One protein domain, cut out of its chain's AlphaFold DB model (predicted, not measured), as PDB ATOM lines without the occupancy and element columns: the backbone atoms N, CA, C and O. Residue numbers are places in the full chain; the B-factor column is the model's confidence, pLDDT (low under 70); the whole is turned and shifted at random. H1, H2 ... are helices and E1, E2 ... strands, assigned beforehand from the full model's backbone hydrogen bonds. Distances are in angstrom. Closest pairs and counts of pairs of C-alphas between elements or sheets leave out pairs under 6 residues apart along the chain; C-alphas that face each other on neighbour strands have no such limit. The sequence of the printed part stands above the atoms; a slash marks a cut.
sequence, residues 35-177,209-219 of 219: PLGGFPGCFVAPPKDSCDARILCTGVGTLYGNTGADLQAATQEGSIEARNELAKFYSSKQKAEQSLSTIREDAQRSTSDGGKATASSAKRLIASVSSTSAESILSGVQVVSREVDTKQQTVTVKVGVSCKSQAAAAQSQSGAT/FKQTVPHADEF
ATOM      1  N   PRO A  35     -30.925  12.174 -50.973       79.44
ATOM      2  CA  PRO A  35     -29.652  11.461 -51.003       79.44
ATOM      3  C   PRO A  35     -28.636  12.150 -51.920       79.44
ATOM      4  O   PRO A  35     -28.951  12.544 -53.045       79.44
ATOM      5  N   LEU A  36     -27.388  12.253 -51.460       79.06
ATOM      6  CA  LEU A  36     -26.284  12.754 -52.270       79.06
ATOM      7  C   LEU A  36     -25.741  11.632 -53.153       79.06
ATOM      8  O   LEU A  36     -25.008  10.748 -52.702       79.06
ATOM      9  N   GLY A  37     -26.074  11.678 -54.442       73.50
ATOM     10  CA  GLY A  37     -25.541  10.737 -55.425       73.50
ATOM     11  C   GLY A  37     -24.013  10.681 -55.361       73.50
ATOM     12  O   GLY A  37     -23.346  11.706 -55.451       73.50
ATOM     13  N   GLY A  38     -23.442   9.488 -55.179       74.50
ATOM     14  CA  GLY A  38     -21.992   9.301 -55.085       74.50
ATOM     15  C   GLY A  38     -21.372   9.501 -53.693       74.50
ATOM     16  O   GLY A  38     -20.164   9.279 -53.569       74.50
ATOM     17  N   PHE A  39     -22.165   9.841 -52.672       81.81
ATOM     18  CA  PHE A  39     -21.763   9.870 -51.259       81.81
ATOM     19  C   PHE A  39     -22.752   9.034 -50.434       81.81
ATOM     20  O   PHE A  39     -23.734   9.572 -49.916       81.81
ATOM     21  N   PRO A  40     -22.558   7.703 -50.373       79.50
ATOM     22  CA  PRO A  40     -23.473   6.828 -49.649       79.50
ATOM     23  C   PRO A  40     -23.536   7.228 -48.172       79.50
ATOM     24  O   PRO A  40     -22.518   7.528 -47.561       79.50
ATOM     25  N   GLY A  41     -24.746   7.258 -47.613       82.50
ATOM     26  CA  GLY A  41     -24.965   7.668 -46.225       82.50
ATOM     27  C   GLY A  41     -24.980   9.181 -45.997       82.50
ATOM     28  O   GLY A  41     -25.232   9.592 -44.870       82.50
ATOM     29  N   CYS A  42     -24.774  10.016 -47.022       87.81
ATOM     30  CA  CYS A  42     -24.934  11.466 -46.919       87.81
ATOM     31  C   CYS A  42     -26.183  11.966 -47.659       87.81
ATOM     32  O   CYS A  42     -26.552  11.485 -48.733       87.81
ATOM     33  N   PHE A  43     -26.824  12.974 -47.081       87.94
ATOM     34  CA  PHE A  43     -28.104  13.523 -47.504       87.94
ATOM     35  C   PHE A  43     -28.086  15.046 -47.376       87.94
ATOM     36  O   PHE A  43     -27.415  15.606 -46.507       87.94
ATOM     37  N   VAL A  44     -28.854  15.719 -48.224       84.06
ATOM     38  CA  VAL A  44     -29.189  17.131 -48.066       84.06
ATOM     39  C   VAL A  44     -30.499  17.209 -47.305       84.06
ATOM     40  O   VAL A  44     -31.536  16.810 -47.831       84.06
ATOM     41  N   ALA A  45     -30.453  17.746 -46.093       82.19
ATOM     42  CA  ALA A  45     -31.654  18.175 -45.399       82.19
ATOM     43  C   ALA A  45     -32.069  19.567 -45.902       82.19
ATOM     44  O   ALA A  45     -31.205  20.423 -46.148       82.19
ATOM     45  N   PRO A  46     -33.378  19.807 -46.078       70.81
ATOM     46  CA  PRO A  46     -33.883  21.051 -46.624       70.81
ATOM     47  C   PRO A  46     -33.692  22.200 -45.620       70.81
ATOM     48  O   PRO A  46     -33.491  21.957 -44.428       70.81
ATOM     49  N   PRO A  47     -33.766  23.459 -46.086       70.69
ATOM     50  CA  PRO A  47     -33.690  24.628 -45.215       70.69
ATOM     51  C   PRO A  47     -34.778  24.590 -44.137       70.69
ATOM     52  O   PRO A  47     -35.940  24.312 -44.444       70.69
ATOM     53  N   LYS A  48     -34.418  24.911 -42.893       70.75
ATOM     54  CA  LYS A  48     -35.342  24.976 -41.752       70.75
ATOM     55  C   LYS A  48     -34.920  26.101 -40.806       70.75
ATOM     56  O   LYS A  48     -33.731  26.331 -40.652       70.75
ATOM     57  N   ASP A  49     -35.887  26.813 -40.220       63.94
ATOM     58  CA  ASP A  49     -35.691  27.771 -39.118       63.94
ATOM     59  C   ASP A  49     -34.466  28.694 -39.273       63.94
ATOM     60  O   ASP A  49     -33.598  28.755 -38.411       63.94
ATOM     61  N   SER A  50     -34.407  29.438 -40.388       64.19
ATOM     62  CA  SER A  50     -33.332  30.382 -40.777       64.19
ATOM     63  C   SER A  50     -31.989  29.775 -41.205       64.19
ATOM     64  O   SER A  50     -31.070  30.511 -41.565       64.19
ATOM     65  N   CYS A  51     -31.897  28.450 -41.259       66.88
ATOM     66  CA  CYS A  51     -30.737  27.736 -41.762       66.88
ATOM     67  C   CYS A  51     -30.864  27.418 -43.247       66.88
ATOM     68  O   CYS A  51     -31.934  27.046 -43.737       66.88
ATOM     69  N   ASP A  52     -29.742  27.516 -43.955       69.81
ATOM     70  CA  ASP A  52     -29.628  26.962 -45.295       69.81
ATOM     71  C   ASP A  52     -29.729  25.433 -45.269       69.81
ATOM     72  O   ASP A  52     -29.603  24.792 -44.226       69.81
ATOM     73  N   ALA A  53     -29.967  24.843 -46.443       73.31
ATOM     74  CA  ALA A  53     -29.878  23.399 -46.611       73.31
ATOM     75  C   ALA A  53     -28.544  22.887 -46.051       73.31
ATOM     76  O   ALA A  53     -27.505  23.527 -46.215       73.31
ATOM     77  N   ARG A  54     -28.584  21.725 -45.408       80.62
ATOM     78  CA  ARG A  54     -27.489  21.206 -44.583       80.62
ATOM     79  C   ARG A  54     -27.132  19.789 -44.994       80.62
ATOM     80  O   ARG A  54     -28.000  19.010 -45.380       80.62
ATOM     81  N   ILE A  55     -25.846  19.461 -44.919       86.31
ATOM     82  CA  ILE A  55     -25.377  18.105 -45.202       86.31
ATOM     83  C   ILE A  55     -25.460  17.290 -43.922       86.31
ATOM     84  O   ILE A  55     -24.850  17.645 -42.911       86.31
ATOM     85  N   LEU A  56     -26.207  16.196 -43.989       89.00
ATOM     86  CA  LEU A  56     -26.297  15.193 -42.944       89.00
ATOM     87  C   LEU A  56     -25.609  13.928 -43.434       89.00
ATOM     88  O   LEU A  56     -25.857  13.510 -44.559       89.00
ATOM     89  N   CYS A  57     -24.788  13.298 -42.605       90.94
ATOM     90  CA  CYS A  57     -24.222  11.987 -42.915       90.94
ATOM     91  C   CYS A  57     -24.514  11.003 -41.786       90.94
ATOM     92  O   CYS A  57     -24.600  11.383 -40.618       90.94
ATOM     93  N   THR A  58     -24.694   9.738 -42.138       92.44
ATOM     94  CA  THR A  58     -24.961   8.641 -41.211       92.44
ATOM     95  C   THR A  58     -23.760   7.717 -41.116       92.44
ATOM     96  O   THR A  58     -23.131   7.428 -42.129       92.44
ATOM     97  N   GLY A  59     -23.500   7.214 -39.918       91.50
ATOM     98  CA  GLY A  59     -22.548   6.142 -39.647       91.50
ATOM     99  C   GLY A  59     -23.171   5.120 -38.708       91.50
ATOM    100  O   GLY A  59     -24.156   5.416 -38.024       91.50
ATOM    101  N   VAL A  60     -22.624   3.914 -38.693       92.44
ATOM    102  CA  VAL A  60     -23.168   2.761 -37.984       92.44
ATOM    103  C   VAL A  60     -22.085   2.170 -37.091       92.44
ATOM    104  O   VAL A  60     -21.070   1.672 -37.555       92.44
ATOM    105  N   GLY A  61     -22.315   2.199 -35.782       92.06
ATOM    106  CA  GLY A  61     -21.492   1.465 -34.828       92.06
ATOM    107  C   GLY A  61     -22.068   0.095 -34.515       92.06
ATOM    108  O   GLY A  61     -23.289  -0.099 -34.541       92.06
ATOM    109  N   THR A  62     -21.194  -0.842 -34.162       92.19
ATOM    110  CA  THR A  62     -21.590  -2.201 -33.783       92.19
ATOM    111  C   THR A  62     -21.799  -2.290 -32.276       92.19
ATOM    112  O   THR A  62     -20.943  -1.910 -31.478       92.19
ATOM    113  N   LEU A  63     -22.947  -2.819 -31.863       90.12
ATOM    114  CA  LEU A  63     -23.309  -2.993 -30.462       90.12
ATOM    115  C   LEU A  63     -22.942  -4.408 -29.986       90.12
ATOM    116  O   LEU A  63     -23.712  -5.353 -30.136       90.12
ATOM    117  N   TYR A  64     -21.772  -4.557 -29.367       87.44
ATOM    118  CA  TYR A  64     -21.258  -5.860 -28.912       87.44
ATOM    119  C   TYR A  64     -21.877  -6.389 -27.607       87.44
ATOM    120  O   TYR A  64     -21.590  -7.514 -27.199       87.44
ATOM    121  N   GLY A  65     -22.735  -5.609 -26.950       85.12
ATOM    122  CA  GLY A  65     -23.322  -5.967 -25.663       85.12
ATOM    123  C   GLY A  65     -24.566  -5.152 -25.330       85.12
ATOM    124  O   GLY A  65     -25.155  -4.503 -26.187       85.12
ATOM    125  N   ASN A  66     -25.003  -5.218 -24.074       82.12
ATOM    126  CA  ASN A  66     -26.237  -4.568 -23.620       82.12
ATOM    127  C   ASN A  66     -25.993  -3.600 -22.451       82.12
ATOM    128  O   ASN A  66     -26.869  -3.364 -21.618       82.12
ATOM    129  N   THR A  67     -24.768  -3.087 -22.340       84.44
ATOM    130  CA  THR A  67     -24.393  -2.137 -21.292       84.44
ATOM    131  C   THR A  67     -24.355  -0.709 -21.826       84.44
ATOM    132  O   THR A  67     -24.217  -0.464 -23.026       84.44
ATOM    133  N   GLY A  68     -24.424   0.271 -20.920       84.00
ATOM    134  CA  GLY A  68     -24.228   1.674 -21.286       84.00
ATOM    135  C   GLY A  68     -22.846   1.954 -21.893       84.00
ATOM    136  O   GLY A  68     -22.732   2.836 -22.740       84.00
ATOM    137  N   ALA A  69     -21.820   1.181 -21.514       86.00
ATOM    138  CA  ALA A  69     -20.476   1.297 -22.076       86.00
ATOM    139  C   ALA A  69     -20.423   0.803 -23.532       86.00
ATOM    140  O   ALA A  69     -19.858   1.490 -24.382       86.00
ATOM    141  N   ASP A  70     -21.082  -0.321 -23.838       85.56
ATOM    142  CA  ASP A  70     -21.188  -0.840 -25.212       85.56
ATOM    143  C   ASP A  70     -21.938   0.144 -26.111       85.56
ATOM    144  O   ASP A  70     -21.510   0.435 -27.226       85.56
ATOM    145  N   LEU A  71     -23.031   0.722 -25.597       86.94
ATOM    146  CA  LEU A  71     -23.772   1.759 -26.305       86.94
ATOM    147  C   LEU A  71     -22.900   2.989 -26.576       86.94
ATOM    148  O   LEU A  71     -22.982   3.566 -27.660       86.94
ATOM    149  N   GLN A  72     -22.093   3.421 -25.607       87.69
ATOM    150  CA  GLN A  72     -21.213   4.576 -25.775       87.69
ATOM    151  C   GLN A  72     -20.131   4.305 -26.825       87.69
ATOM    152  O   GLN A  72     -19.907   5.159 -27.683       87.69
ATOM    153  N   ALA A  73     -19.522   3.118 -26.805       88.06
ATOM    154  CA  ALA A  73     -18.538   2.700 -27.798       88.06
ATOM    155  C   ALA A  73     -19.148   2.639 -29.208       88.06
ATOM    156  O   ALA A  73     -18.623   3.268 -30.124       88.06
ATOM    157  N   ALA A  74     -20.309   1.995 -29.364       89.44
ATOM    158  CA  ALA A  74     -21.026   1.927 -30.638       89.44
ATOM    159  C   ALA A  74     -21.468   3.321 -31.124       89.44
ATOM    160  O   ALA A  74     -21.353   3.661 -32.298       89.44
ATOM    161  N   THR A  75     -21.918   4.191 -30.214       89.44
ATOM    162  CA  THR A  75     -22.240   5.585 -30.560       89.44
ATOM    163  C   THR A  75     -20.995   6.328 -31.049       89.44
ATOM    164  O   THR A  75     -21.072   7.098 -32.007       89.44
ATOM    165  N   GLN A  76     -19.843   6.127 -30.405       90.44
ATOM    166  CA  GLN A  76     -18.589   6.763 -30.797       90.44
ATOM    167  C   GLN A  76     -18.109   6.259 -32.162       90.44
ATOM    168  O   GLN A  76     -17.735   7.077 -33.001       90.44
ATOM    169  N   GLU A  77     -18.184   4.953 -32.406       90.94
ATOM    170  CA  GLU A  77     -17.869   4.331 -33.694       90.94
ATOM    171  C   GLU A  77     -18.743   4.906 -34.816       90.94
ATOM    172  O   GLU A  77     -18.215   5.486 -35.768       90.94
ATOM    173  N   GLY A  78     -20.071   4.876 -34.650       90.75
ATOM    174  CA  GLY A  78     -21.000   5.443 -35.628       90.75
ATOM    175  C   GLY A  78     -20.784   6.944 -35.842       90.75
ATOM    176  O   GLY A  78     -20.877   7.435 -36.965       90.75
ATOM    177  N   SER A  79     -20.419   7.691 -34.794       89.06
ATOM    178  CA  SER A  79     -20.083   9.118 -34.909       89.06
ATOM    179  C   SER A  79     -18.816   9.358 -35.732       89.06
ATOM    180  O   SER A  79     -18.764  10.314 -36.509       89.06
ATOM    181  N   ILE A  80     -17.784   8.530 -35.553       89.44
ATOM    182  CA  ILE A  80     -16.526   8.621 -36.308       89.44
ATOM    183  C   ILE A  80     -16.784   8.295 -37.777       89.44
ATOM    184  O   ILE A  80     -16.353   9.051 -38.646       89.44
ATOM    185  N   GLU A  81     -17.525   7.225 -38.062       91.50
ATOM    186  CA  GLU A  81     -17.872   6.855 -39.434       91.50
ATOM    187  C   GLU A  81     -18.680   7.959 -40.126       91.50
ATOM    188  O   GLU A  81     -18.302   8.416 -41.205       91.50
ATOM    189  N   ALA A  82     -19.716   8.484 -39.468       90.38
ATOM    190  CA  ALA A  82     -20.535   9.565 -40.011       90.38
ATOM    191  C   ALA A  82     -19.702  10.826 -40.319       90.38
ATOM    192  O   ALA A  82     -19.891  11.481 -41.347       90.38
ATOM    193  N   ARG A  83     -18.745  11.166 -39.441       88.44
ATOM    194  CA  ARG A  83     -17.800  12.280 -39.645       88.44
ATOM    195  C   ARG A  83     -16.831  12.011 -40.790       88.44
ATOM    196  O   ARG A  83     -16.505  12.944 -41.517       88.44
ATOM    197  N   ASN A  84     -16.391  10.769 -40.971       88.88
ATOM    198  CA  ASN A  84     -15.523  10.383 -42.081       88.88
ATOM    199  C   ASN A  84     -16.250  10.495 -43.426       88.88
ATOM    200  O   ASN A  84     -15.665  11.002 -44.380       88.88
ATOM    201  N   GLU A  85     -17.518  10.091 -43.511       89.00
ATOM    202  CA  GLU A  85     -18.320  10.280 -44.729       89.00
ATOM    203  C   GLU A  85     -18.537  11.763 -45.040       89.00
ATOM    204  O   GLU A  85     -18.344  12.209 -46.174       89.00
ATOM    205  N   LEU A  86     -18.813  12.567 -44.012       87.06
ATOM    206  CA  LEU A  86     -18.901  14.015 -44.165       87.06
ATOM    207  C   LEU A  86     -17.559  14.629 -44.604       87.06
ATOM    208  O   LEU A  86     -17.527  15.511 -45.461       87.06
ATOM    209  N   ALA A  87     -16.436  14.140 -44.076       85.50
ATOM    210  CA  ALA A  87     -15.104  14.562 -44.497       85.50
ATOM    211  C   ALA A  87     -14.840  14.215 -45.968       85.50
ATOM    212  O   ALA A  87     -14.366  15.072 -46.711       85.50
ATOM    213  N   LYS A  88     -15.194  12.997 -46.406       86.00
ATOM    214  CA  LYS A  88     -15.081  12.558 -47.809       86.00
ATOM    215  C   LYS A  88     -15.895  13.442 -48.745       86.00
ATOM    216  O   LYS A  88     -15.433  13.745 -49.848       86.00
ATOM    217  N   PHE A  89     -17.084  13.861 -48.311       87.12
ATOM    218  CA  PHE A  89     -17.906  14.821 -49.042       87.12
ATOM    219  C   PHE A  89     -17.157  16.136 -49.272       87.12
ATOM    220  O   PHE A  89     -16.951  16.534 -50.418       87.12
ATOM    221  N   TYR A  90     -16.655  16.768 -48.210       82.88
ATOM    222  CA  TYR A  90     -15.954  18.052 -48.327       82.88
ATOM    223  C   TYR A  90     -14.550  17.959 -48.939       82.88
ATOM    224  O   TYR A  90     -14.074  18.933 -49.524       82.88
ATOM    225  N   SER A  91     -13.880  16.807 -48.852       82.88
ATOM    226  CA  SER A  91     -12.585  16.590 -49.507       82.88
ATOM    227  C   SER A  91     -12.736  16.384 -51.016       82.88
ATOM    228  O   SER A  91     -11.857  16.759 -51.788       82.88
ATOM    229  N   SER A  92     -13.861  15.815 -51.456       85.75
ATOM    230  CA  SER A  92     -14.130  15.483 -52.860       85.75
ATOM    231  C   SER A  92     -14.898  16.603 -53.567       85.75
ATOM    232  O   SER A  92     -15.966  16.361 -54.132       85.75
ATOM    233  N   LYS A  93     -14.347  17.827 -53.555       82.81
ATOM    234  CA  LYS A  93     -15.025  19.062 -54.004       82.81
ATOM    235  C   LYS A  93     -15.755  18.923 -55.342       82.81
ATOM    236  O   LYS A  93     -16.948  19.172 -55.398       82.81
ATOM    237  N   GLN A  94     -15.082  18.432 -56.384       83.56
ATOM    238  CA  GLN A  94     -15.687  18.271 -57.717       83.56
ATOM    239  C   GLN A  94     -16.907  17.338 -57.709       83.56
ATOM    240  O   GLN A  94     -17.928  17.628 -58.328       83.56
ATOM    241  N   LYS A  95     -16.817  16.218 -56.984       85.00
ATOM    242  CA  LYS A  95     -17.908  15.246 -56.888       85.00
ATOM    243  C   LYS A  95     -19.058  15.811 -56.057       85.00
ATOM    244  O   LYS A  95     -20.206  15.667 -56.447       85.00
ATOM    245  N   ALA A  96     -18.754  16.496 -54.957       83.94
ATOM    246  CA  ALA A  96     -19.746  17.168 -54.122       83.94
ATOM    247  C   ALA A  96     -20.491  18.275 -54.883       83.94
ATOM    248  O   ALA A  96     -21.718  18.347 -54.813       83.94
ATOM    249  N   GLU A  97     -19.781  19.089 -55.666       85.69
ATOM    250  CA  GLU A  97     -20.374  20.095 -56.554       85.69
ATOM    251  C   GLU A  97     -21.294  19.455 -57.596       85.69
ATOM    252  O   GLU A  97     -22.408  19.937 -57.801       85.69
ATOM    253  N   GLN A  98     -20.870  18.346 -58.209       85.94
ATOM    254  CA  GLN A  98     -21.684  17.608 -59.172       85.94
ATOM    255  C   GLN A  98     -22.969  17.065 -58.528       85.94
ATOM    256  O   GLN A  98     -24.057  17.304 -59.052       85.94
ATOM    257  N   SER A  99     -22.864  16.402 -57.373       84.69
ATOM    258  CA  SER A  99     -24.019  15.866 -56.642       84.69
ATOM    259  C   SER A  99     -25.003  16.967 -56.241       84.69
ATOM    260  O   SER A  99     -26.211  16.818 -56.420       84.69
ATOM    261  N   LEU A 100     -24.500  18.101 -55.742       84.31
ATOM    262  CA  LEU A 100     -25.331  19.254 -55.392       84.31
ATOM    263  C   LEU A 100     -25.940  19.934 -56.626       84.31
ATOM    264  O   LEU A 100     -27.053  20.454 -56.538       84.31
ATOM    265  N   SER A 101     -25.252  19.929 -57.773       85.25
ATOM    266  CA  SER A 101     -25.788  20.461 -59.032       85.25
ATOM    267  C   SER A 101     -26.968  19.633 -59.522       85.25
ATOM    268  O   SER A 101     -27.989  20.208 -59.888       85.25
ATOM    269  N   THR A 102     -26.884  18.301 -59.452       84.81
ATOM    270  CA  THR A 102     -28.015  17.417 -59.783       84.81
ATOM    271  C   THR A 102     -29.220  17.702 -58.888       84.81
ATOM    272  O   THR A 102     -30.315  17.934 -59.390       84.81
ATOM    273  N   ILE A 103     -29.010  17.802 -57.569       83.00
ATOM    274  CA  ILE A 103     -30.086  18.148 -56.622       83.00
ATOM    275  C   ILE A 103     -30.690  19.512 -56.949       83.00
ATOM    276  O   ILE A 103     -31.907  19.685 -56.917       83.00
ATOM    277  N   ARG A 104     -29.851  20.501 -57.272       83.12
ATOM    278  CA  ARG A 104     -30.309  21.831 -57.667       83.12
ATOM    279  C   ARG A 104     -31.163  21.774 -58.931       83.12
ATOM    280  O   ARG A 104     -32.216  22.404 -58.949       83.12
ATOM    281  N   GLU A 105     -30.727  21.070 -59.969       83.62
ATOM    282  CA  GLU A 105     -31.470  20.931 -61.228       83.62
ATOM    283  C   GLU A 105     -32.831  20.264 -61.009       83.62
ATOM    284  O   GLU A 105     -33.848  20.770 -61.489       83.62
ATOM    285  N   ASP A 106     -32.872  19.191 -60.221       81.12
ATOM    286  CA  ASP A 106     -34.116  18.499 -59.879       81.12
ATOM    287  C   ASP A 106     -35.048  19.389 -59.048       81.12
ATOM    288  O   ASP A 106     -36.250  19.473 -59.316       81.12
ATOM    289  N   ALA A 107     -34.497  20.146 -58.098       80.12
ATOM    290  CA  ALA A 107     -35.255  21.103 -57.301       80.12
ATOM    291  C   ALA A 107     -35.781  22.288 -58.137       80.12
ATOM    292  O   ALA A 107     -36.892  22.755 -57.894       80.12
ATOM    293  N   GLN A 108     -35.041  22.746 -59.157       80.69
ATOM    294  CA  GLN A 108     -35.487  23.796 -60.089       80.69
ATOM    295  C   GLN A 108     -36.622  23.341 -61.011       80.69
ATOM    296  O   GLN A 108     -37.411  24.174 -61.456       80.69
ATOM    297  N   ARG A 109     -36.713  22.040 -61.303       81.75
ATOM    298  CA  ARG A 109     -37.838  21.456 -62.052       81.75
ATOM    299  C   ARG A 109     -39.117  21.373 -61.216       81.75
ATOM    300  O   ARG A 109     -40.197  21.226 -61.780       81.75
ATOM    301  N   SER A 110     -39.017  21.489 -59.892       75.25
ATOM    302  CA  SER A 110     -40.177  21.568 -59.008       75.25
ATOM    303  C   SER A 110     -40.790  22.970 -59.032       75.25
ATOM    304  O   SER A 110     -40.102  23.975 -58.866       75.25
ATOM    305  N   THR A 111     -42.111  23.050 -59.182       72.06
ATOM    306  CA  THR A 111     -42.865  24.315 -59.122       72.06
ATOM    307  C   THR A 111     -43.210  24.746 -57.694       72.06
ATOM    308  O   THR A 111     -43.729  25.844 -57.496       72.06
ATOM    309  N   SER A 112     -42.908  23.905 -56.700       75.88
ATOM    310  CA  SER A 112     -43.165  24.179 -55.285       75.88
ATOM    311  C   SER A 112     -42.201  25.221 -54.705       75.88
ATOM    312  O   SER A 112     -41.035  25.309 -55.103       75.88
ATOM    313  N   ASP A 113     -42.658  25.981 -53.707       70.88
ATOM    314  CA  ASP A 113     -41.802  26.939 -52.995       70.88
ATOM    315  C   ASP A 113     -40.658  26.242 -52.239       70.88
ATOM    316  O   ASP A 113     -39.540  26.760 -52.192       70.88
ATOM    317  N   GLY A 114     -40.893  25.014 -51.759       70.12
ATOM    318  CA  GLY A 114     -39.852  24.157 -51.185       70.12
ATOM    319  C   GLY A 114     -38.750  23.808 -52.190       70.12
ATOM    320  O   GLY A 114     -37.569  23.910 -51.866       70.12
ATOM    321  N   GLY A 115     -39.102  23.493 -53.441       71.62
ATOM    322  CA  GLY A 115     -38.132  23.234 -54.511       71.62
ATOM    323  C   GLY A 115     -37.243  24.443 -54.820       71.62
ATOM    324  O   GLY A 115     -36.020  24.322 -54.900       71.62
ATOM    325  N   LYS A 116     -37.827  25.645 -54.892       74.75
ATOM    326  CA  LYS A 116     -37.065  26.892 -55.094       74.75
ATOM    327  C   LYS A 116     -36.110  27.181 -53.930       74.75
ATOM    328  O   LYS A 116     -34.962  27.572 -54.167       74.75
ATOM    329  N   ALA A 117     -36.557  26.971 -52.691       73.75
ATOM    330  CA  ALA A 117     -35.731  27.143 -51.495       73.75
ATOM    331  C   ALA A 117     -34.555  26.151 -51.469       73.75
ATOM    332  O   ALA A 117     -33.413  26.553 -51.226       73.75
ATOM    333  N   THR A 118     -34.806  24.886 -51.811       75.62
ATOM    334  CA  THR A 118     -33.776  23.844 -51.931       75.62
ATOM    335  C   THR A 118     -32.775  24.164 -53.038       75.62
ATOM    336  O   THR A 118     -31.575  24.112 -52.793       75.62
ATOM    337  N   ALA A 119     -33.219  24.591 -54.224       76.81
ATOM    338  CA  ALA A 119     -32.323  24.973 -55.321       76.81
ATOM    339  C   ALA A 119     -31.415  26.164 -54.958       76.81
ATOM    340  O   ALA A 119     -30.212  26.161 -55.241       76.81
ATOM    341  N   SER A 120     -31.990  27.183 -54.314       76.62
ATOM    342  CA  SER A 120     -31.268  28.362 -53.822       76.62
ATOM    343  C   SER A 120     -30.217  27.984 -52.773       76.62
ATOM    344  O   SER A 120     -29.084  28.467 -52.816       76.62
ATOM    345  N   SER A 121     -30.562  27.058 -51.881       75.38
ATOM    346  CA  SER A 121     -29.678  26.598 -50.811       75.38
ATOM    347  C   SER A 121     -28.596  25.641 -51.306       75.38
ATOM    348  O   SER A 121     -27.442  25.779 -50.917       75.38
ATOM    349  N   ALA A 122     -28.908  24.750 -52.250       80.38
ATOM    350  CA  ALA A 122     -27.922  23.900 -52.916       80.38
ATOM    351  C   ALA A 122     -26.848  24.739 -53.626       80.38
ATOM    352  O   ALA A 122     -25.662  24.433 -53.546       80.38
ATOM    353  N   LYS A 123     -27.229  25.865 -54.249       81.81
ATOM    354  CA  LYS A 123     -26.265  26.824 -54.814       81.81
ATOM    355  C   LYS A 123     -25.336  27.418 -53.745       81.81
ATOM    356  O   LYS A 123     -24.146  27.579 -54.010       81.81
ATOM    357  N   ARG A 124     -25.855  27.745 -52.556       79.88
ATOM    358  CA  ARG A 124     -25.038  28.241 -51.432       79.88
ATOM    359  C   ARG A 124     -24.119  27.156 -50.874       79.88
ATOM    360  O   ARG A 124     -22.947  27.432 -50.637       79.88
ATOM    361  N   LEU A 125     -24.596  25.916 -50.784       79.81
ATOM    362  CA  LEU A 125     -23.777  24.761 -50.411       79.81
ATOM    363  C   LEU A 125     -22.626  24.521 -51.394       79.81
ATOM    364  O   LEU A 125     -21.503  24.329 -50.950       79.81
ATOM    365  N   ILE A 126     -22.860  24.610 -52.707       82.44
ATOM    366  CA  ILE A 126     -21.800  24.518 -53.733       82.44
ATOM    367  C   ILE A 126     -20.719  25.586 -53.496       82.44
ATOM    368  O   ILE A 126     -19.521  25.293 -53.499       82.44
ATOM    369  N   ALA A 127     -21.130  26.831 -53.238       79.00
ATOM    370  CA  ALA A 127     -20.194  27.910 -52.932       79.00
ATOM    371  C   ALA A 127     -19.422  27.651 -51.624       79.00
ATOM    372  O   ALA A 127     -18.222  27.902 -51.556       79.00
ATOM    373  N   SER A 128     -20.078  27.095 -50.604       75.50
ATOM    374  CA  SER A 128     -19.449  26.738 -49.327       75.50
ATOM    375  C   SER A 128     -18.444  25.588 -49.470       75.50
ATOM    376  O   SER A 128     -17.312  25.697 -49.004       75.50
ATOM    377  N   VAL A 129     -18.802  24.514 -50.180       79.06
ATOM    378  CA  VAL A 129     -17.927  23.351 -50.434       79.06
ATOM    379  C   VAL A 129     -16.670  23.760 -51.204       79.06
ATOM    380  O   VAL A 129     -15.563  23.334 -50.871       79.06
ATOM    381  N   SER A 130     -16.820  24.611 -52.220       77.25
ATOM    382  CA  SER A 130     -15.687  25.067 -53.031       77.25
ATOM    383  C   SER A 130     -14.717  25.948 -52.232       77.25
ATOM    384  O   SER A 130     -13.497  25.784 -52.346       77.25
ATOM    385  N   SER A 131     -15.239  26.816 -51.362       72.06
ATOM    386  CA  SER A 131     -14.465  27.813 -50.604       72.06
ATOM    387  C   SER A 131     -13.946  27.345 -49.240       72.06
ATOM    388  O   SER A 131     -12.973  27.911 -48.742       72.06
ATOM    389  N   THR A 132     -14.527  26.303 -48.639       70.12
ATOM    390  CA  THR A 132     -14.195  25.876 -47.268       70.12
ATOM    391  C   THR A 132     -13.233  24.688 -47.239       70.12
ATOM    392  O   THR A 132     -13.248  23.830 -48.126       70.12
ATOM    393  N   SER A 133     -12.352  24.640 -46.230       69.00
ATOM    394  CA  SER A 133     -11.527  23.456 -45.961       69.00
ATOM    395  C   SER A 133     -12.331  22.414 -45.184       69.00
ATOM    396  O   SER A 133     -13.177  22.759 -44.355       69.00
ATOM    397  N   ALA A 134     -12.057  21.132 -45.432       69.69
ATOM    398  CA  ALA A 134     -12.732  20.051 -44.725       69.69
ATOM    399  C   ALA A 134     -12.516  20.150 -43.202       69.69
ATOM    400  O   ALA A 134     -13.465  19.940 -42.452       69.69
ATOM    401  N   GLU A 135     -11.330  20.561 -42.728       69.12
ATOM    402  CA  GLU A 135     -11.079  20.678 -41.280       69.12
ATOM    403  C   GLU A 135     -11.951  21.750 -40.620       69.12
ATOM    404  O   GLU A 135     -12.470  21.544 -39.522       69.12
ATOM    405  N   SER A 136     -12.159  22.879 -41.309       68.94
ATOM    406  CA  SER A 136     -12.980  23.979 -40.797       68.94
ATOM    407  C   SER A 136     -14.428  23.537 -40.599       68.94
ATOM    408  O   SER A 136     -15.049  23.883 -39.597       68.94
ATOM    409  N   ILE A 137     -14.955  22.713 -41.509       70.94
ATOM    410  CA  ILE A 137     -16.324  22.207 -41.397       70.94
ATOM    411  C   ILE A 137     -16.444  21.126 -40.327       70.94
ATOM    412  O   ILE A 137     -17.399  21.151 -39.551       70.94
ATOM    413  N   LEU A 138     -15.458  20.231 -40.220       73.38
ATOM    414  CA  LEU A 138     -15.457  19.166 -39.214       73.38
ATOM    415  C   LEU A 138     -15.421  19.698 -37.773       73.38
ATOM    416  O   LEU A 138     -15.957  19.044 -36.878       73.38
ATOM    417  N   SER A 139     -14.874  20.899 -37.547       70.81
ATOM    418  CA  SER A 139     -14.895  21.568 -36.232       70.81
ATOM    419  C   SER A 139     -16.307  21.914 -35.737       70.81
ATOM    420  O   SER A 139     -16.530  22.069 -34.538       70.81
ATOM    421  N   GLY A 140     -17.265  22.003 -36.659       74.75
ATOM    422  CA  GLY A 140     -18.639  22.400 -36.398       74.75
ATOM    423  C   GLY A 140     -19.664  21.273 -36.442       74.75
ATOM    424  O   GLY A 140     -20.865  21.566 -36.404       74.75
ATOM    425  N   VAL A 141     -19.207  20.026 -36.574       83.25
ATOM    426  CA  VAL A 141     -20.057  18.841 -36.711       83.25
ATOM    427  C   VAL A 141     -20.514  18.366 -35.350       83.25
ATOM    428  O   VAL A 141     -19.702  18.107 -34.460       83.25
ATOM    429  N   GLN A 142     -21.814  18.163 -35.218       83.56
ATOM    430  CA  GLN A 142     -22.386  17.570 -34.023       83.56
ATOM    431  C   GLN A 142     -23.412  16.496 -34.404       83.56
ATOM    432  O   GLN A 142     -23.787  16.336 -35.571       83.56
ATOM    433  N   VAL A 143     -23.766  15.673 -33.425       84.81
ATOM    434  CA  VAL A 143     -24.661  14.539 -33.639       84.81
ATOM    435  C   VAL A 143     -26.102  15.040 -33.579       84.81
ATOM    436  O   VAL A 143     -26.506  15.657 -32.605       84.81
ATOM    437  N   VAL A 144     -26.881  14.767 -34.621       85.00
ATOM    438  CA  VAL A 144     -28.278  15.207 -34.769       85.00
ATOM    439  C   VAL A 144     -29.230  14.174 -34.177       85.00
ATOM    440  O   VAL A 144     -30.192  14.500 -33.480       85.00
ATOM    441  N   SER A 145     -28.957  12.898 -34.442       84.56
ATOM    442  CA  SER A 145     -29.761  11.799 -33.926       84.56
ATOM    443  C   SER A 145     -28.930  10.547 -33.722       84.56
ATOM    444  O   SER A 145     -27.968  10.292 -34.447       84.56
ATOM    445  N   ARG A 146     -29.376   9.726 -32.779       88.12
ATOM    446  CA  ARG A 146     -28.890   8.373 -32.550       88.12
ATOM    447  C   ARG A 146     -30.074   7.419 -32.535       88.12
ATOM    448  O   ARG A 146     -31.060   7.669 -31.848       88.12
ATOM    449  N   GLU A 147     -29.950   6.318 -33.245       88.62
ATOM    450  CA  GLU A 147     -30.921   5.235 -33.279       88.62
ATOM    451  C   GLU A 147     -30.228   3.940 -32.877       88.62
ATOM    452  O   GLU A 147     -29.163   3.617 -33.393       88.62
ATOM    453  N   VAL A 148     -30.805   3.232 -31.915       87.75
ATOM    454  CA  VAL A 148     -30.288   1.960 -31.412       87.75
ATOM    455  C   VAL A 148     -31.219   0.857 -31.889       87.75
ATOM    456  O   VAL A 148     -32.405   0.874 -31.549       87.75
ATOM    457  N   ASP A 149     -30.674  -0.099 -32.637       87.56
ATOM    458  CA  ASP A 149     -31.345  -1.338 -33.019       87.56
ATOM    459  C   ASP A 149     -30.654  -2.518 -32.323       87.56
ATOM    460  O   ASP A 149     -29.605  -3.015 -32.735       87.56
ATOM    461  N   THR A 150     -31.255  -2.990 -31.237       85.69
ATOM    462  CA  THR A 150     -30.771  -4.132 -30.462       85.69
ATOM    463  C   THR A 150     -31.042  -5.473 -31.137       85.69
ATOM    464  O   THR A 150     -30.424  -6.465 -30.755       85.69
ATOM    465  N   LYS A 151     -31.914  -5.535 -32.156       87.31
ATOM    466  CA  LYS A 151     -32.127  -6.754 -32.956       87.31
ATOM    467  C   LYS A 151     -31.007  -6.938 -33.968       87.31
ATOM    468  O   LYS A 151     -30.557  -8.059 -34.176       87.31
ATOM    469  N   GLN A 152     -30.587  -5.844 -34.594       87.44
ATOM    470  CA  GLN A 152     -29.471  -5.835 -35.540       87.44
ATOM    471  C   GLN A 152     -28.115  -5.658 -34.858       87.44
ATOM    472  O   GLN A 152     -27.093  -5.822 -35.513       87.44
ATOM    473  N   GLN A 153     -28.108  -5.360 -33.555       90.44
ATOM    474  CA  GLN A 153     -26.905  -5.035 -32.792       90.44
ATOM    475  C   GLN A 153     -26.151  -3.846 -33.400       90.44
ATOM    476  O   GLN A 153     -24.929  -3.868 -33.535       90.44
ATOM    477  N   THR A 154     -26.880  -2.793 -33.761       90.81
ATOM    478  CA  THR A 154     -26.316  -1.599 -34.396       90.81
ATOM    479  C   THR A 154     -26.773  -0.316 -33.716       90.81
ATOM    480  O   THR A 154     -27.854  -0.218 -33.132       90.81
ATOM    481  N   VAL A 155     -25.920   0.702 -33.800       88.94
ATOM    482  CA  VAL A 155     -26.228   2.075 -33.406       88.94
ATOM    483  C   VAL A 155     -25.990   2.971 -34.609       88.94
ATOM    484  O   VAL A 155     -24.852   3.212 -34.998       88.94
ATOM    485  N   THR A 156     -27.065   3.483 -35.198       91.38
ATOM    486  CA  THR A 156     -26.988   4.433 -36.307       91.38
ATOM    487  C   THR A 156     -26.916   5.849 -35.759       91.38
ATOM    488  O   THR A 156     -27.784   6.296 -35.009       91.38
ATOM    489  N   VAL A 157     -25.881   6.582 -36.144       90.25
ATOM    490  CA  VAL A 157     -25.641   7.960 -35.725       90.25
ATOM    491  C   VAL A 157     -25.716   8.862 -36.945       90.25
ATOM    492  O   VAL A 157     -25.015   8.641 -37.928       90.25
ATOM    493  N   LYS A 158     -26.549   9.902 -36.884       89.56
ATOM    494  CA  LYS A 158     -26.623  10.951 -37.906       89.56
ATOM    495  C   LYS A 158     -25.903  12.189 -37.389       89.56
ATOM    496  O   LYS A 158     -26.218  12.669 -36.302       89.56
ATOM    497  N   VAL A 159     -24.966  12.718 -38.164       89.12
ATOM    498  CA  VAL A 159     -24.228  13.948 -37.858       89.12
ATOM    499  C   VAL A 159     -24.522  15.018 -38.895       89.12
ATOM    500  O   VAL A 159     -24.817  14.711 -40.049       89.12
ATOM    501  N   GLY A 160     -24.423  16.274 -38.482       86.19
ATOM    502  CA  GLY A 160     -24.636  17.436 -39.331       86.19
ATOM    503  C   GLY A 160     -23.790  18.612 -38.869       86.19
ATOM    504  O   GLY A 160     -23.301  18.646 -37.737       86.19
ATOM    505  N   VAL A 161     -23.593  19.576 -39.761       79.75
ATOM    506  CA  VAL A 161     -22.902  20.829 -39.441       79.75
ATOM    507  C   VAL A 161     -23.937  21.818 -38.942       79.75
ATOM    508  O   VAL A 161     -24.781  22.221 -39.733       79.75
ATOM    509  N   SER A 162     -23.841  22.242 -37.680       72.88
ATOM    510  CA  SER A 162     -24.867  23.131 -37.123       72.88
ATOM    511  C   SER A 162     -24.977  24.461 -37.870       72.88
ATOM    512  O   SER A 162     -23.969  24.958 -38.383       72.88
ATOM    513  N   CYS A 163     -26.147  25.100 -37.874       73.19
ATOM    514  CA  CYS A 163     -26.337  26.390 -38.549       73.19
ATOM    515  C   CYS A 163     -25.381  27.461 -38.028       73.19
ATOM    516  O   CYS A 163     -24.837  28.260 -38.792       73.19
ATOM    517  N   LYS A 164     -25.111  27.437 -36.719       70.12
ATOM    518  CA  LYS A 164     -24.122  28.307 -36.081       70.12
ATOM    519  C   LYS A 164     -22.718  28.056 -36.623       70.12
ATOM    520  O   LYS A 164     -21.994  29.008 -36.898       70.12
ATOM    521  N   SER A 165     -22.347  26.793 -36.807       67.88
ATOM    522  CA  SER A 165     -21.066  26.413 -37.405       67.88
ATOM    523  C   SER A 165     -20.971  26.826 -38.873       67.88
ATOM    524  O   SER A 165     -19.925  27.304 -39.298       67.88
ATOM    525  N   GLN A 166     -22.056  26.695 -39.639       67.75
ATOM    526  CA  GLN A 166     -22.106  27.141 -41.034       67.75
ATOM    527  C   GLN A 166     -21.958  28.666 -41.133       67.75
ATOM    528  O   GLN A 166     -21.146  29.163 -41.915       67.75
ATOM    529  N   ALA A 167     -22.666  29.412 -40.282       67.12
ATOM    530  CA  ALA A 167     -22.539  30.862 -40.188       67.12
ATOM    531  C   ALA A 167     -21.130  31.288 -39.737       67.12
ATOM    532  O   ALA A 167     -20.551  32.202 -40.319       67.12
ATOM    533  N   ALA A 168     -20.543  30.605 -38.751       64.06
ATOM    534  CA  ALA A 168     -19.185  30.870 -38.279       64.06
ATOM    535  C   ALA A 168     -18.122  30.549 -39.342       64.06
ATOM    536  O   ALA A 168     -17.161  31.306 -39.488       64.06
ATOM    537  N   ALA A 169     -18.295  29.476 -40.121       62.75
ATOM    538  CA  ALA A 169     -17.422  29.143 -41.246       62.75
ATOM    539  C   ALA A 169     -17.497  30.219 -42.343       62.75
ATOM    540  O   ALA A 169     -16.461  30.718 -42.784       62.75
ATOM    541  N   ALA A 170     -18.708  30.663 -42.701       62.72
ATOM    542  CA  ALA A 170     -18.910  31.756 -43.653       62.72
ATOM    543  C   ALA A 170     -18.307  33.088 -43.155       62.72
ATOM    544  O   ALA A 170     -17.647  33.811 -43.906       62.72
ATOM    545  N   GLN A 171     -18.469  33.405 -41.866       63.06
ATOM    546  CA  GLN A 171     -17.907  34.611 -41.252       63.06
ATOM    547  C   GLN A 171     -16.379  34.567 -41.165       63.06
ATOM    548  O   GLN A 171     -15.728  35.557 -41.502       63.06
ATOM    549  N   SER A 172     -15.794  33.428 -40.790       58.56
ATOM    550  CA  SER A 172     -14.337  33.251 -40.703       58.56
ATOM    551  C   SER A 172     -13.649  33.470 -42.056       58.56
ATOM    552  O   SER A 172     -12.534  33.983 -42.117       58.56
ATOM    553  N   GLN A 173     -14.345  33.197 -43.160       57.88
ATOM    554  CA  GLN A 173     -13.862  33.468 -44.517       57.88
ATOM    555  C   GLN A 173     -14.004  34.937 -44.935       57.88
ATOM    556  O   GLN A 173     -13.106  35.489 -45.577       57.88
ATOM    557  N   SER A 174     -15.082  35.613 -44.527       52.47
ATOM    558  CA  SER A 174     -15.204  37.072 -44.695       52.47
ATOM    559  C   SER A 174     -14.185  37.847 -43.842       52.47
ATOM    560  O   SER A 174     -13.743  38.934 -44.212       52.47
ATOM    561  N   GLY A 175     -13.754  37.255 -42.724       46.28
ATOM    562  CA  GLY A 175     -12.651  37.733 -41.897       46.28
ATOM    563  C   GLY A 175     -11.289  37.509 -42.551       46.28
ATOM    564  O   GLY A 175     -10.460  38.409 -42.509       46.28
ATOM    565  N   ALA A 176     -11.068  36.376 -43.224       46.56
ATOM    566  CA  ALA A 176      -9.822  36.088 -43.944       46.56
ATOM    567  C   ALA A 176      -9.597  37.011 -45.160       46.56
ATOM    568  O   ALA A 176      -8.466  37.418 -45.423       46.56
ATOM    569  N   THR A 177     -10.661  37.426 -45.857       44.41
ATOM    570  CA  THR A 177     -10.567  38.430 -46.937       44.41
ATOM    571  C   THR A 177     -10.374  39.860 -46.417       44.41
ATOM    572  O   THR A 177      -9.746  40.670 -47.096       44.41
ATOM    573  N   PHE A 209     -34.512   2.253 -29.466       83.56
ATOM    574  CA  PHE A 209     -34.951   3.630 -29.281       83.56
ATOM    575  C   PHE A 209     -34.278   4.574 -30.272       83.56
ATOM    576  O   PHE A 209     -33.149   4.361 -30.709       83.56
ATOM    577  N   LYS A 210     -34.981   5.664 -30.578       80.38
ATOM    578  CA  LYS A 210     -34.476   6.785 -31.365       80.38
ATOM    579  C   LYS A 210     -34.416   8.010 -30.470       80.38
ATOM    580  O   LYS A 210     -35.403   8.378 -29.839       80.38
ATOM    581  N   GLN A 211     -33.245   8.621 -30.399       76.69
ATOM    582  CA  GLN A 211     -32.992   9.822 -29.626       76.69
ATOM    583  C   GLN A 211     -32.496  10.917 -30.565       76.69
ATOM    584  O   GLN A 211     -31.386  10.854 -31.093       76.69
ATOM    585  N   THR A 212     -33.332  11.930 -30.753       75.00
ATOM    586  CA  THR A 212     -32.970  13.170 -31.441       75.00
ATOM    587  C   THR A 212     -32.498  14.176 -30.397       75.00
ATOM    588  O   THR A 212     -33.067  14.238 -29.303       75.00
ATOM    589  N   VAL A 213     -31.441  14.932 -30.693       69.19
ATOM    590  CA  VAL A 213     -30.941  15.953 -29.763       69.19
ATOM    591  C   VAL A 213     -31.999  17.061 -29.622       69.19
ATOM    592  O   VAL A 213     -32.580  17.473 -30.630       69.19
ATOM    593  N   PRO A 214     -32.318  17.530 -28.400       49.31
ATOM    594  CA  PRO A 214     -33.163  18.712 -28.237       49.31
ATOM    595  C   PRO A 214     -32.504  19.890 -28.963       49.31
ATOM    596  O   PRO A 214     -31.309  20.102 -28.799       49.31
ATOM    597  N   HIS A 215     -33.262  20.631 -29.773       52.53
ATOM    598  CA  HIS A 215     -32.731  21.639 -30.708       52.53
ATOM    599  C   HIS A 215     -31.948  21.076 -31.906       52.53
ATOM    600  O   HIS A 215     -31.187  21.802 -32.535       52.53
ATOM    601  N   ALA A 216     -32.205  19.829 -32.325       52.12
ATOM    602  CA  ALA A 216     -31.789  19.330 -33.645       52.12
ATOM    603  C   ALA A 216     -32.248  20.232 -34.815       52.12
ATOM    604  O   ALA A 216     -31.789  20.081 -35.942       52.12
ATOM    605  N   ASP A 217     -33.161  21.166 -34.559       46.69
ATOM    606  CA  ASP A 217     -33.616  22.179 -35.502       46.69
ATOM    607  C   ASP A 217     -32.599  23.318 -35.708       46.69
ATOM    608  O   ASP A 217     -32.581  23.901 -36.786       46.69
ATOM    609  N   GLU A 218     -31.714  23.574 -34.732       49.50
ATOM    610  CA  GLU A 218     -30.567  24.500 -34.831       49.50
ATOM    611  C   GLU A 218     -29.375  23.901 -35.608       49.50
ATOM    612  O   GLU A 218     -28.324  24.544 -35.755       49.50
ATOM    613  N   PHE A 219     -29.518  22.657 -36.081       51.28
ATOM    614  CA  PHE A 219     -28.523  21.998 -36.923       51.28
ATOM    615  C   PHE A 219     -28.638  22.356 -38.383       51.28
ATOM    616  O   PHE A 219     -29.751  22.660 -38.821       51.28
TER     617      PHE A 219
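AT A GLANCE: This is residues 35 to 177 and 209 to 219 of the 219 residues of an uncharacterized protein of Burkholderia sp. 8Y (UniProt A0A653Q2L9). A strongly twisted sheet of five strands, curled like part of a barrel, wraps round one long helix, H1. The helical hairpin H2 and H3 makes a corner with the last part of H1, its two helices about perpendicular to H1, while short H4 packs on H1's residues 83 to 91 and H5 only grazes the sheet. The 154 printed residues have five named helices and five named strands, in the order E1 E2 H1 H2 H3 H4 E3 E4 H5 E5. The sheet runs E1 E2 E4 E3 E5, antiparallel throughout, and the class is mixed, helices and strands. The whole is compact, with a radius of gyration of the C-alphas of 16.2 A and spans of 47 by 38 by 29 A.

HOW THE PARTS SIT: Start at edge strand E1, residues 42 to 45, which forms a hairpin with E2, residues 54 to 62; N 43 and O 56 are 2.8 A apart. E2 also neighbours E4, residues 154 to 161, with N 57 to O 159 at 2.9 A. E4 forms a hairpin with E3, residues 141 to 149, with N 147 to O 156 at 2.8 A. E3 bends by 52 degrees at residue 144 and neighbours edge strand E5, residues 209 to 212, with N 211 to O 146 at 2.8 A. The sheet curls round H1, residues 68 to 91; the closest C-alphas of H1 and E2 are Ala 82 and Gly 59, 4.0 A. H1 only just touches H2, residues 93 to 109, only at the corner, with 3 pairs of C-alphas within 8 A, Phe 89 and Ala 96 closest at 5.9 A, about perpendicular at 86 degrees. H2 touches H3, residues 113 to 131, closest at C-alphas 104 and 119, 4.4 A, at a shallow tilt of 15 degrees, opposite ways. H1 and H3 are on one face of the sheet, in two layers, helices over a sheet. H4, residues 134 to 138, touches H1, C-alphas 134 and 90 being closest at 5.2 A. H5, residues 163 to 177, touches H4 with residues 165 to 169 alone, C-alphas 169 and 136 being closest at 6.8 A. In each of the five helices every O i to N i+4 pair is within hydrogen-bond range.

IN THESE COORDINATES: Find C-alpha 42 at (-24.934, 11.466, -46.919), where E1 begins. E2 spans 26.4 A, and H1 runs 34.0 A from C-alpha 68 at (-24.228, 1.674, -21.286). H2 spans 24.3 A, H3 27.5 A, E3 23.4 A, E4 23.2 A and H5 21.5 A. E5 ends at C-alpha 212, (-32.970, 13.170, -31.441).

THE WHOLE: The C-alphas of Lys 151 and Thr 177 are farthest apart, 52.0 A. Residues 178 to 208 are not printed; C-alphas 177 and 209 are 46.0 A apart across the cut. Of the links printed whole, none is long. Confidence is under 70 at residues 49 to 52, 133 to 136, 165 to 177 and 213 to 219.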